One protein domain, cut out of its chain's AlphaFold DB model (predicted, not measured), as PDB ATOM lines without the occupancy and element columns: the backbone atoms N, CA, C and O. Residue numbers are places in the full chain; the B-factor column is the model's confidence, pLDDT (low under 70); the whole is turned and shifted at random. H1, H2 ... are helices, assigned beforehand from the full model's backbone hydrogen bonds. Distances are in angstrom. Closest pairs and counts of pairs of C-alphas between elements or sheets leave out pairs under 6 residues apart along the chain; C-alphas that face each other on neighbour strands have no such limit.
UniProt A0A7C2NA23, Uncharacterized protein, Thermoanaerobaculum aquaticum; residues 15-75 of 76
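What this domain is: This is residues 15 to 75 of the 76 residues of an uncharacterized protein of Thermoanaerobaculum aquaticum (UniProt A0A7C2NA23). The long helix H4 has H1 side by side with it, running the opposite way, and the short helical hairpin H2 and H3 makes a head at one end; residues 67 to 75 of H4 stick out at the other end. The printed part has 61 residues, with four named helices, H1 to H4 in order, and no named strand: all helix. It is loose, with a radius of gyration of the C-alphas of 14.8 A, and a rod of 51 by 18 by 13 A.

How they stand to each other: H4, residues 48 to 75, touches H1, residues 15 to 26, at a shallow tilt of 18 degrees, opposite ways; their closest C-alphas, of Gly 18 and Gly 58, are 3.8 A apart. H2, residues 28 to 35, and H3, residues 39 to 46, touch as a hairpin, closest at the C-alphas of Thr 34 and Ala 42, 5.0 A. H2 and H4 are apart. Every O i to N i+4 pair is within hydrogen-bond range in H2, H3 and H4; in H1, 6 of 8 are.

Where its parts are: H4 is 40.8 A long, from C-alpha 48 at (233.796, 187.783, 178.694) to C-alpha 75 at (266.703, 174.195, 198.601). H1 is 17.6 A long, H2 11.0 A and H3 10.3 A.

The domain as a whole: The printed part has no cut, and the three links are tight. Residue 75 is under pLDDT 70.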
ATOM      1  N   ALA A  15     254.349 177.222 183.146       93.19
ATOM      2  CA  ALA A  15     254.479 178.616 182.751       93.19
ATOM      3  C   ALA A  15     253.911 178.868 181.343       93.19
ATOM      4  O   ALA A  15     253.114 179.785 181.153       93.19
ATOM      5  N   LEU A  16     254.273 178.037 180.361       94.44
ATOM      6  CA  LEU A  16     253.771 178.142 178.988       94.44
ATOM      7  C   LEU A  16     252.260 177.911 178.915       94.44
ATOM      8  O   LEU A  16     251.558 178.692 178.277       94.44
ATOM      9  N   ALA A  17     251.747 176.888 179.602       93.31
ATOM     10  CA  ALA A  17     250.314 176.623 179.693       93.31
ATOM     11  C   ALA A  17     249.570 177.816 180.309       93.31
ATOM     12  O   ALA A  17     248.553 178.256 179.772       93.31
ATOM     13  N   GLY A  18     250.120 178.399 181.378       94.31
ATOM     14  CA  GLY A  18     249.589 179.607 181.999       94.31
ATOM     15  C   GLY A  18     249.521 180.785 181.027       94.31
ATOM     16  O   GLY A  18     248.463 181.390 180.865       94.31
ATOM     17  N   TRP A  19     250.613 181.061 180.309       94.25
ATOM     18  CA  TRP A  19     250.660 182.111 179.287       94.25
ATOM     19  C   TRP A  19     249.655 181.897 178.160       94.25
ATOM     20  O   TRP A  19     248.980 182.842 177.758       94.25
ATOM     21  N   VAL A  20     249.518 180.667 177.669       93.50
ATOM     22  CA  VAL A  20     248.535 180.316 176.638       93.50
ATOM     23  C   VAL A  20     247.121 180.596 177.145       93.50
ATOM     24  O   VAL A  20     246.368 181.301 176.479       93.50
ATOM     25  N   CYS A  21     246.770 180.133 178.346       93.31
ATOM     26  CA  CYS A  21     245.457 180.376 178.941       93.31
ATOM     27  C   CYS A  21     245.177 181.865 179.204       93.31
ATOM     28  O   CYS A  21     244.029 182.288 179.105       93.31
ATOM     29  N   VAL A  22     246.200 182.669 179.500       94.38
ATOM     30  CA  VAL A  22     246.047 184.118 179.694       94.38
ATOM     31  C   VAL A  22     245.936 184.864 178.371       94.38
ATOM     32  O   VAL A  22     245.119 185.764 178.271       94.38
ATOM     33  N   LEU A  23     246.739 184.541 177.357       94.19
ATOM     34  CA  LEU A  23     246.834 185.353 176.138       94.19
ATOM     35  C   LEU A  23     245.855 184.918 175.050       94.19
ATOM     36  O   LEU A  23     245.273 185.761 174.365       94.19
ATOM     37  N   VAL A  24     245.669 183.610 174.873       93.19
ATOM     38  CA  VAL A  24     244.883 183.074 173.759       93.19
ATOM     39  C   VAL A  24     243.440 183.590 173.774       93.19
ATOM     40  O   VAL A  24     243.041 184.116 172.736       93.19
ATOM     41  N   PRO A  25     242.684 183.584 174.893       91.44
ATOM     42  CA  PRO A  25     241.286 184.035 174.910       91.44
ATOM     43  C   PRO A  25     241.061 185.497 174.491       91.44
ATOM     44  O   PRO A  25     239.949 185.870 174.106       91.44
ATOM     45  N   TRP A  26     242.102 186.331 174.556       93.06
ATOM     46  CA  TRP A  26     242.060 187.753 174.188       93.06
ATOM     47  C   TRP A  26     242.732 188.048 172.848       93.06
ATOM     48  O   TRP A  26     242.734 189.187 172.382       93.06
ATOM     49  N   SER A  27     243.296 187.029 172.205       92.44
ATOM     50  CA  SER A  27     243.924 187.168 170.901       92.44
ATOM     51  C   SER A  27     242.884 187.321 169.784       92.44
ATOM     52  O   SER A  27     241.767 186.803 169.845       92.44
ATOM     53  N   ARG A  28     243.285 187.981 168.691       89.25
ATOM     54  CA  ARG A  28     242.470 188.042 167.464       89.25
ATOM     55  C   ARG A  28     242.248 186.653 166.852       89.25
ATOM     56  O   ARG A  28     241.184 186.401 166.295       89.25
ATOM     57  N   GLY A  29     243.227 185.753 166.994       90.44
ATOM     58  CA  GLY A  29     243.148 184.373 166.508       90.44
ATOM     59  C   GLY A  29     242.064 183.555 167.210       90.44
ATOM     60  O   GLY A  29     241.339 182.820 166.550       90.44
ATOM     61  N   TRP A  30     241.880 183.744 168.519       90.50
ATOM     62  CA  TRP A  30     240.780 183.120 169.257       90.50
ATOM     63  C   TRP A  30     239.423 183.571 168.745       90.50
ATOM     64  O   TRP A  30     238.560 182.734 168.515       90.50
ATOM     65  N   LEU A  31     239.247 184.870 168.491       87.19
ATOM     66  CA  LEU A  31     238.004 185.367 167.911       87.19
ATOM     67  C   LEU A  31     237.753 184.710 166.545       87.19
ATOM     68  O   LEU A  31     236.709 184.096 166.356       87.19
ATOM     69  N   ALA A  32     238.734 184.730 165.640       89.88
ATOM     70  CA  ALA A  32     238.613 184.092 164.328       89.88
ATOM     71  C   ALA A  32     238.269 182.593 164.424       89.88
ATOM     72  O   ALA A  32     237.391 182.109 163.713       89.88
ATOM     73  N   TRP A  33     238.903 181.870 165.349       91.12
ATOM     74  CA  TRP A  33     238.623 180.458 165.592       91.12
ATOM     75  C   TRP A  33     237.222 180.233 166.171       91.12
ATOM     76  O   TRP A  33     236.483 179.390 165.670       91.12
ATOM     77  N   THR A  34     236.796 181.020 167.162       90.00
ATOM     78  CA  THR A  34     235.454 180.885 167.754       90.00
ATOM     79  C   THR A  34     234.330 181.126 166.754       90.00
ATOM     80  O   THR A  34     233.278 180.511 166.874       90.00
ATOM     81  N   TRP A  35     234.555 181.965 165.742       87.19
ATOM     82  CA  TRP A  35     233.586 182.218 164.673       87.19
ATOM     83  C   TRP A  35     233.461 181.059 163.676       87.19
ATOM     84  O   TRP A  35     232.472 180.990 162.952       87.19
ATOM     85  N   SER A  36     234.425 180.134 163.653       90.94
ATOM     86  CA  SER A  36     234.337 178.893 162.865       90.94
ATOM     87  C   SER A  36     233.510 177.793 163.546       90.94
ATOM     88  O   SER A  36     233.217 176.769 162.932       90.94
ATOM     89  N   LEU A  37     233.131 177.990 164.815       90.81
ATOM     90  CA  LEU A  37     232.377 177.022 165.606       90.81
ATOM     91  C   LEU A  37     230.860 177.221 165.461       90.81
ATOM     92  O   LEU A  37     230.401 178.306 165.099       90.81
ATOM     93  N   PRO A  38     230.049 176.202 165.809       93.31
ATOM     94  CA  PRO A  38     228.600 176.351 165.868       93.31
ATOM     95  C   PRO A  38     228.170 177.529 166.766       93.31
ATOM     96  O   PRO A  38     228.819 177.777 167.790       93.31
ATOM     97  N   PRO A  39     227.044 178.211 166.466       88.75
ATOM     98  CA  PRO A  39     226.663 179.471 167.116       88.75
ATOM     99  C   PRO A  39     226.618 179.422 168.649       88.75
ATOM    100  O   PRO A  39     227.071 180.355 169.310       88.75
ATOM    101  N   ALA A  40     226.136 178.316 169.223       90.75
ATOM    102  CA  ALA A  40     226.070 178.130 170.673       90.75
ATOM    103  C   ALA A  40     227.464 178.137 171.331       90.75
ATOM    104  O   ALA A  40     227.670 178.768 172.369       90.75
ATOM    105  N   TRP A  41     228.448 177.489 170.699       89.19
ATOM    106  CA  TRP A  41     229.834 177.467 171.175       89.19
ATOM    107  C   TRP A  41     230.532 178.805 170.955       89.19
ATOM    108  O   TRP A  41     231.258 179.266 171.836       89.19
ATOM    109  N   ALA A  42     230.276 179.456 169.818       89.06
ATOM    110  CA  ALA A  42     230.815 180.776 169.513       89.06
ATOM    111  C   ALA A  42     230.373 181.822 170.550       89.06
ATOM    112  O   ALA A  42     231.200 182.601 171.025       89.06
ATOM    113  N   GLN A  43     229.097 181.807 170.954       88.94
ATOM    114  CA  GLN A  43     228.562 182.692 171.993       88.94
ATOM    115  C   GLN A  43     229.189 182.412 173.361       88.94
ATOM    116  O   GLN A  43     229.651 183.340 174.026       88.94
ATOM    117  N   LEU A  44     229.265 181.139 173.754       90.12
ATOM    118  CA  LEU A  44     229.835 180.740 175.038       90.12
ATOM    119  C   LEU A  44     231.325 181.119 175.146       90.12
ATOM    120  O   LEU A  44     231.723 181.776 176.105       90.12
ATOM    121  N   LEU A  45     232.141 180.785 174.139       88.56
ATOM    122  CA  LEU A  45     233.591 181.066 174.096       88.56
ATOM    123  C   LEU A  45     233.929 182.542 173.836       88.56
ATOM    124  O   LEU A  45     235.053 183.001 174.091       88.56
ATOM    125  N   SER A  46     232.956 183.313 173.351       87.50
ATOM    126  CA  SER A  46     233.058 184.769 173.248       87.50
ATOM    127  C   SER A  46     232.617 185.495 174.514       87.50
ATOM    128  O   SER A  46     232.902 186.683 174.648       87.50
ATOM    129  N   HIS A  47     231.982 184.798 175.461       92.06
ATOM    130  CA  HIS A  47     231.493 185.412 176.682       92.06
ATOM    131  C   HIS A  47     232.665 185.911 177.550       92.06
ATOM    132  O   HIS A  47     233.563 185.128 177.891       92.06
ATOM    133  N   PRO A  48     232.670 187.190 177.972       90.44
ATOM    134  CA  PRO A  48     233.796 187.783 178.694       90.44
ATOM    135  C   PRO A  48     234.071 187.082 180.028       90.44
ATOM    136  O   PRO A  48     235.230 186.905 180.393       90.44
ATOM    137  N   ALA A  49     233.029 186.604 180.720       92.75
ATOM    138  CA  ALA A  49     233.201 185.847 181.960       92.75
ATOM    139  C   ALA A  49     233.957 184.524 181.748       92.75
ATOM    140  O   ALA A  49     234.814 184.180 182.558       92.75
ATOM    141  N   LEU A  50     233.698 183.805 180.647       92.12
ATOM    142  CA  LEU A  50     234.394 182.548 180.365       92.12
ATOM    143  C   LEU A  50     235.852 182.804 179.980       92.12
ATOM    144  O   LEU A  50     236.748 182.126 180.473       92.12
ATOM    145  N   ARG A  51     236.109 183.833 179.164       93.31
ATOM    146  CA  ARG A  51     237.477 184.271 178.841       93.31
ATOM    147  C   ARG A  51     238.247 184.679 180.096       93.31
ATOM    148  O   ARG A  51     239.404 184.295 180.259       93.31
ATOM    149  N   GLY A  52     237.583 185.393 181.006       94.06
ATOM    150  CA  GLY A  52     238.108 185.741 182.322       94.06
ATOM    151  C   GLY A  52     238.423 184.511 183.172       94.06
ATOM    152  O   GLY A  52     239.512 184.437 183.731       94.06
ATOM    153  N   ALA A  53     237.539 183.511 183.209       95.38
ATOM    154  CA  ALA A  53     237.770 182.263 183.937       95.38
ATOM    155  C   ALA A  53     238.971 181.475 183.381       95.38
ATOM    156  O   ALA A  53     239.829 181.049 184.156       95.38
ATOM    157  N   ILE A  54     239.086 181.344 182.051       94.50
ATOM    158  CA  ILE A  54     240.242 180.706 181.394       94.50
ATOM    159  C   ILE A  54     241.533 181.466 181.733       94.50
ATOM    160  O   ILE A  54     242.550 180.858 182.067       94.50
ATOM    161  N   SER A  55     241.481 182.798 181.724       95.06
ATOM    162  CA  SER A  55     242.634 183.636 182.066       95.06
ATOM    163  C   SER A  55     243.017 183.510 183.538       95.06
ATOM    164  O   SER A  55     244.194 183.376 183.851       95.06
ATOM    165  N   GLY A  56     242.039 183.489 184.448       94.69
ATOM    166  CA  GLY A  56     242.262 183.275 185.878       94.69
ATOM    167  C   GLY A  56     242.905 181.916 186.158       94.69
ATOM    168  O   GLY A  56     243.862 181.831 186.924       94.69
ATOM    169  N   PHE A  57     242.461 180.867 185.462       95.06
ATOM    170  CA  PHE A  57     243.106 179.554 185.503       95.06
ATOM    171  C   PHE A  57     244.559 179.600 185.006       95.06
ATOM    172  O   PHE A  57     245.443 178.991 185.615       95.06
ATOM    173  N   GLY A  58     244.830 180.374 183.952       94.94
ATOM    174  CA  GLY A  58     246.187 180.617 183.463       94.94
ATOM    175  C   GLY A  58     247.072 181.372 184.461       94.94
ATOM    176  O   GLY A  58     248.219 180.988 184.678       94.94
ATOM    177  N   VAL A  59     246.537 182.387 185.146       95.19
ATOM    178  CA  VAL A  59     247.254 183.103 186.217       95.19
ATOM    179  C   VAL A  59     247.608 182.156 187.363       95.19
ATOM    180  O   VAL A  59     248.740 182.182 187.841       95.19
ATOM    181  N   LEU A  60     246.688 181.273 187.770       95.69
ATOM    182  CA  LEU A  60     246.978 180.256 188.785       95.69
ATOM    183  C   LEU A  60     248.140 179.343 188.362       95.69
ATOM    184  O   LEU A  60     249.016 179.067 189.179       95.69
ATOM    185  N   HIS A  61     248.206 178.937 187.091       92.81
ATOM    186  CA  HIS A  61     249.329 178.149 186.563       92.81
ATOM    187  C   HIS A  61     250.665 178.893 186.667       92.81
ATOM    188  O   HIS A  61     251.659 178.308 187.097       92.81
ATOM    189  N   LEU A  62     250.683 180.187 186.331       93.44
ATOM    190  CA  LEU A  62     251.880 181.026 186.446       93.44
ATOM    191  C   LEU A  62     252.339 181.170 187.903       93.44
ATOM    192  O   LEU A  62     253.531 181.049 188.186       93.44
ATOM    193  N   LEU A  63     251.405 181.379 188.836       94.38
ATOM    194  CA  LEU A  63     251.713 181.484 190.265       94.38
ATOM    195  C   LEU A  63     252.274 180.174 190.828       94.38
ATOM    196  O   LEU A  63     253.240 180.200 191.589       94.38
ATOM    197  N   VAL A  64     251.711 179.029 190.433       93.69
ATOM    198  CA  VAL A  64     252.214 177.708 190.841       93.69
ATOM    199  C   VAL A  64     253.610 177.455 190.270       93.69
ATOM    200  O   VAL A  64     254.501 177.046 191.014       93.69
ATOM    201  N   ALA A  65     253.835 177.756 188.987       92.25
ATOM    202  CA  ALA A  65     255.150 177.629 188.358       92.25
ATOM    203  C   ALA A  65     256.207 178.483 189.080       92.25
ATOM    204  O   ALA A  65     257.293 177.993 189.397       92.25
ATOM    205  N   LEU A  66     255.865 179.732 189.412       92.81
ATOM    206  CA  LEU A  66     256.734 180.635 190.167       92.81
ATOM    207  C   LEU A  66     257.003 180.116 191.587       92.81
ATOM    208  O   LEU A  66     258.144 180.130 192.054       92.81
ATOM    209  N   GLY A  67     255.975 179.608 192.269       92.19
ATOM    210  CA  GLY A  67     256.112 178.989 193.587       92.19
ATOM    211  C   GLY A  67     257.053 177.779 193.578       92.19
ATOM    212  O   GLY A  67     257.870 177.613 194.482       92.19
ATOM    213  N   PHE A  68     256.998 176.951 192.534       90.12
ATOM    214  CA  PHE A  68     257.911 175.818 192.375       90.12
ATOM    215  C   PHE A  68     259.342 176.263 192.069       90.12
ATOM    216  O   PHE A  68     260.272 175.769 192.712       90.12
ATOM    217  N   ALA A  69     259.529 177.219 191.157       88.19
ATOM    218  CA  ALA A  69     260.849 177.757 190.828       88.19
ATOM    219  C   ALA A  69     261.548 178.349 192.067       88.19
ATOM    220  O   ALA A  69     262.658 177.945 192.410       88.19
ATOM    221  N   THR A  70     260.851 179.220 192.804       90.50
ATOM    222  CA  THR A  70     261.382 179.889 194.007       90.50
ATOM    223  C   THR A  70     261.681 178.915 195.150       90.50
ATOM    224  O   THR A  70     262.683 179.058 195.853       90.50
ATOM    225  N   LYS A  71     260.850 177.880 195.342       86.31
ATOM    226  CA  LYS A  71     261.107 176.838 196.349       86.31
ATOM    227  C   LYS A  71     262.368 176.032 196.029       86.31
ATOM    228  O   LYS A  71     263.110 175.676 196.947       86.31
ATOM    229  N   LYS A  72     262.618 175.737 194.750       78.12
ATOM    230  CA  LYS A  72     263.811 174.991 194.334       78.12
ATOM    231  C   LYS A  72     265.091 175.793 194.546       78.12
ATOM    232  O   LYS A  72     266.052 175.232 195.051       78.12
ATOM    233  N   GLU A  73     265.083 177.091 194.254       72.31
ATOM    234  CA  GLU A  73     266.234 177.969 194.516       72.31
ATOM    235  C   GLU A  73     266.610 178.029 196.001       72.31
ATOM    236  O   GLU A  73     267.785 178.074 196.333       72.31
ATOM    237  N   ARG A  74     265.630 177.968 196.911       72.75
ATOM    238  CA  ARG A  74     265.886 177.967 198.362       72.75
ATOM    239  C   ARG A  74     266.482 176.650 198.888       72.75
ATOM    240  O   ARG A  74     266.997 176.623 200.000       72.75
ATOM    241  N   THR A  75     266.333 175.552 198.150       69.75
ATOM    242  CA  THR A  75     266.703 174.195 198.601       69.75
ATOM    243  C   THR A  75     267.892 173.599 197.849       69.75
ATOM    244  O   THR A  75     268.299 172.482 198.169       69.75
TER     245      THR A  75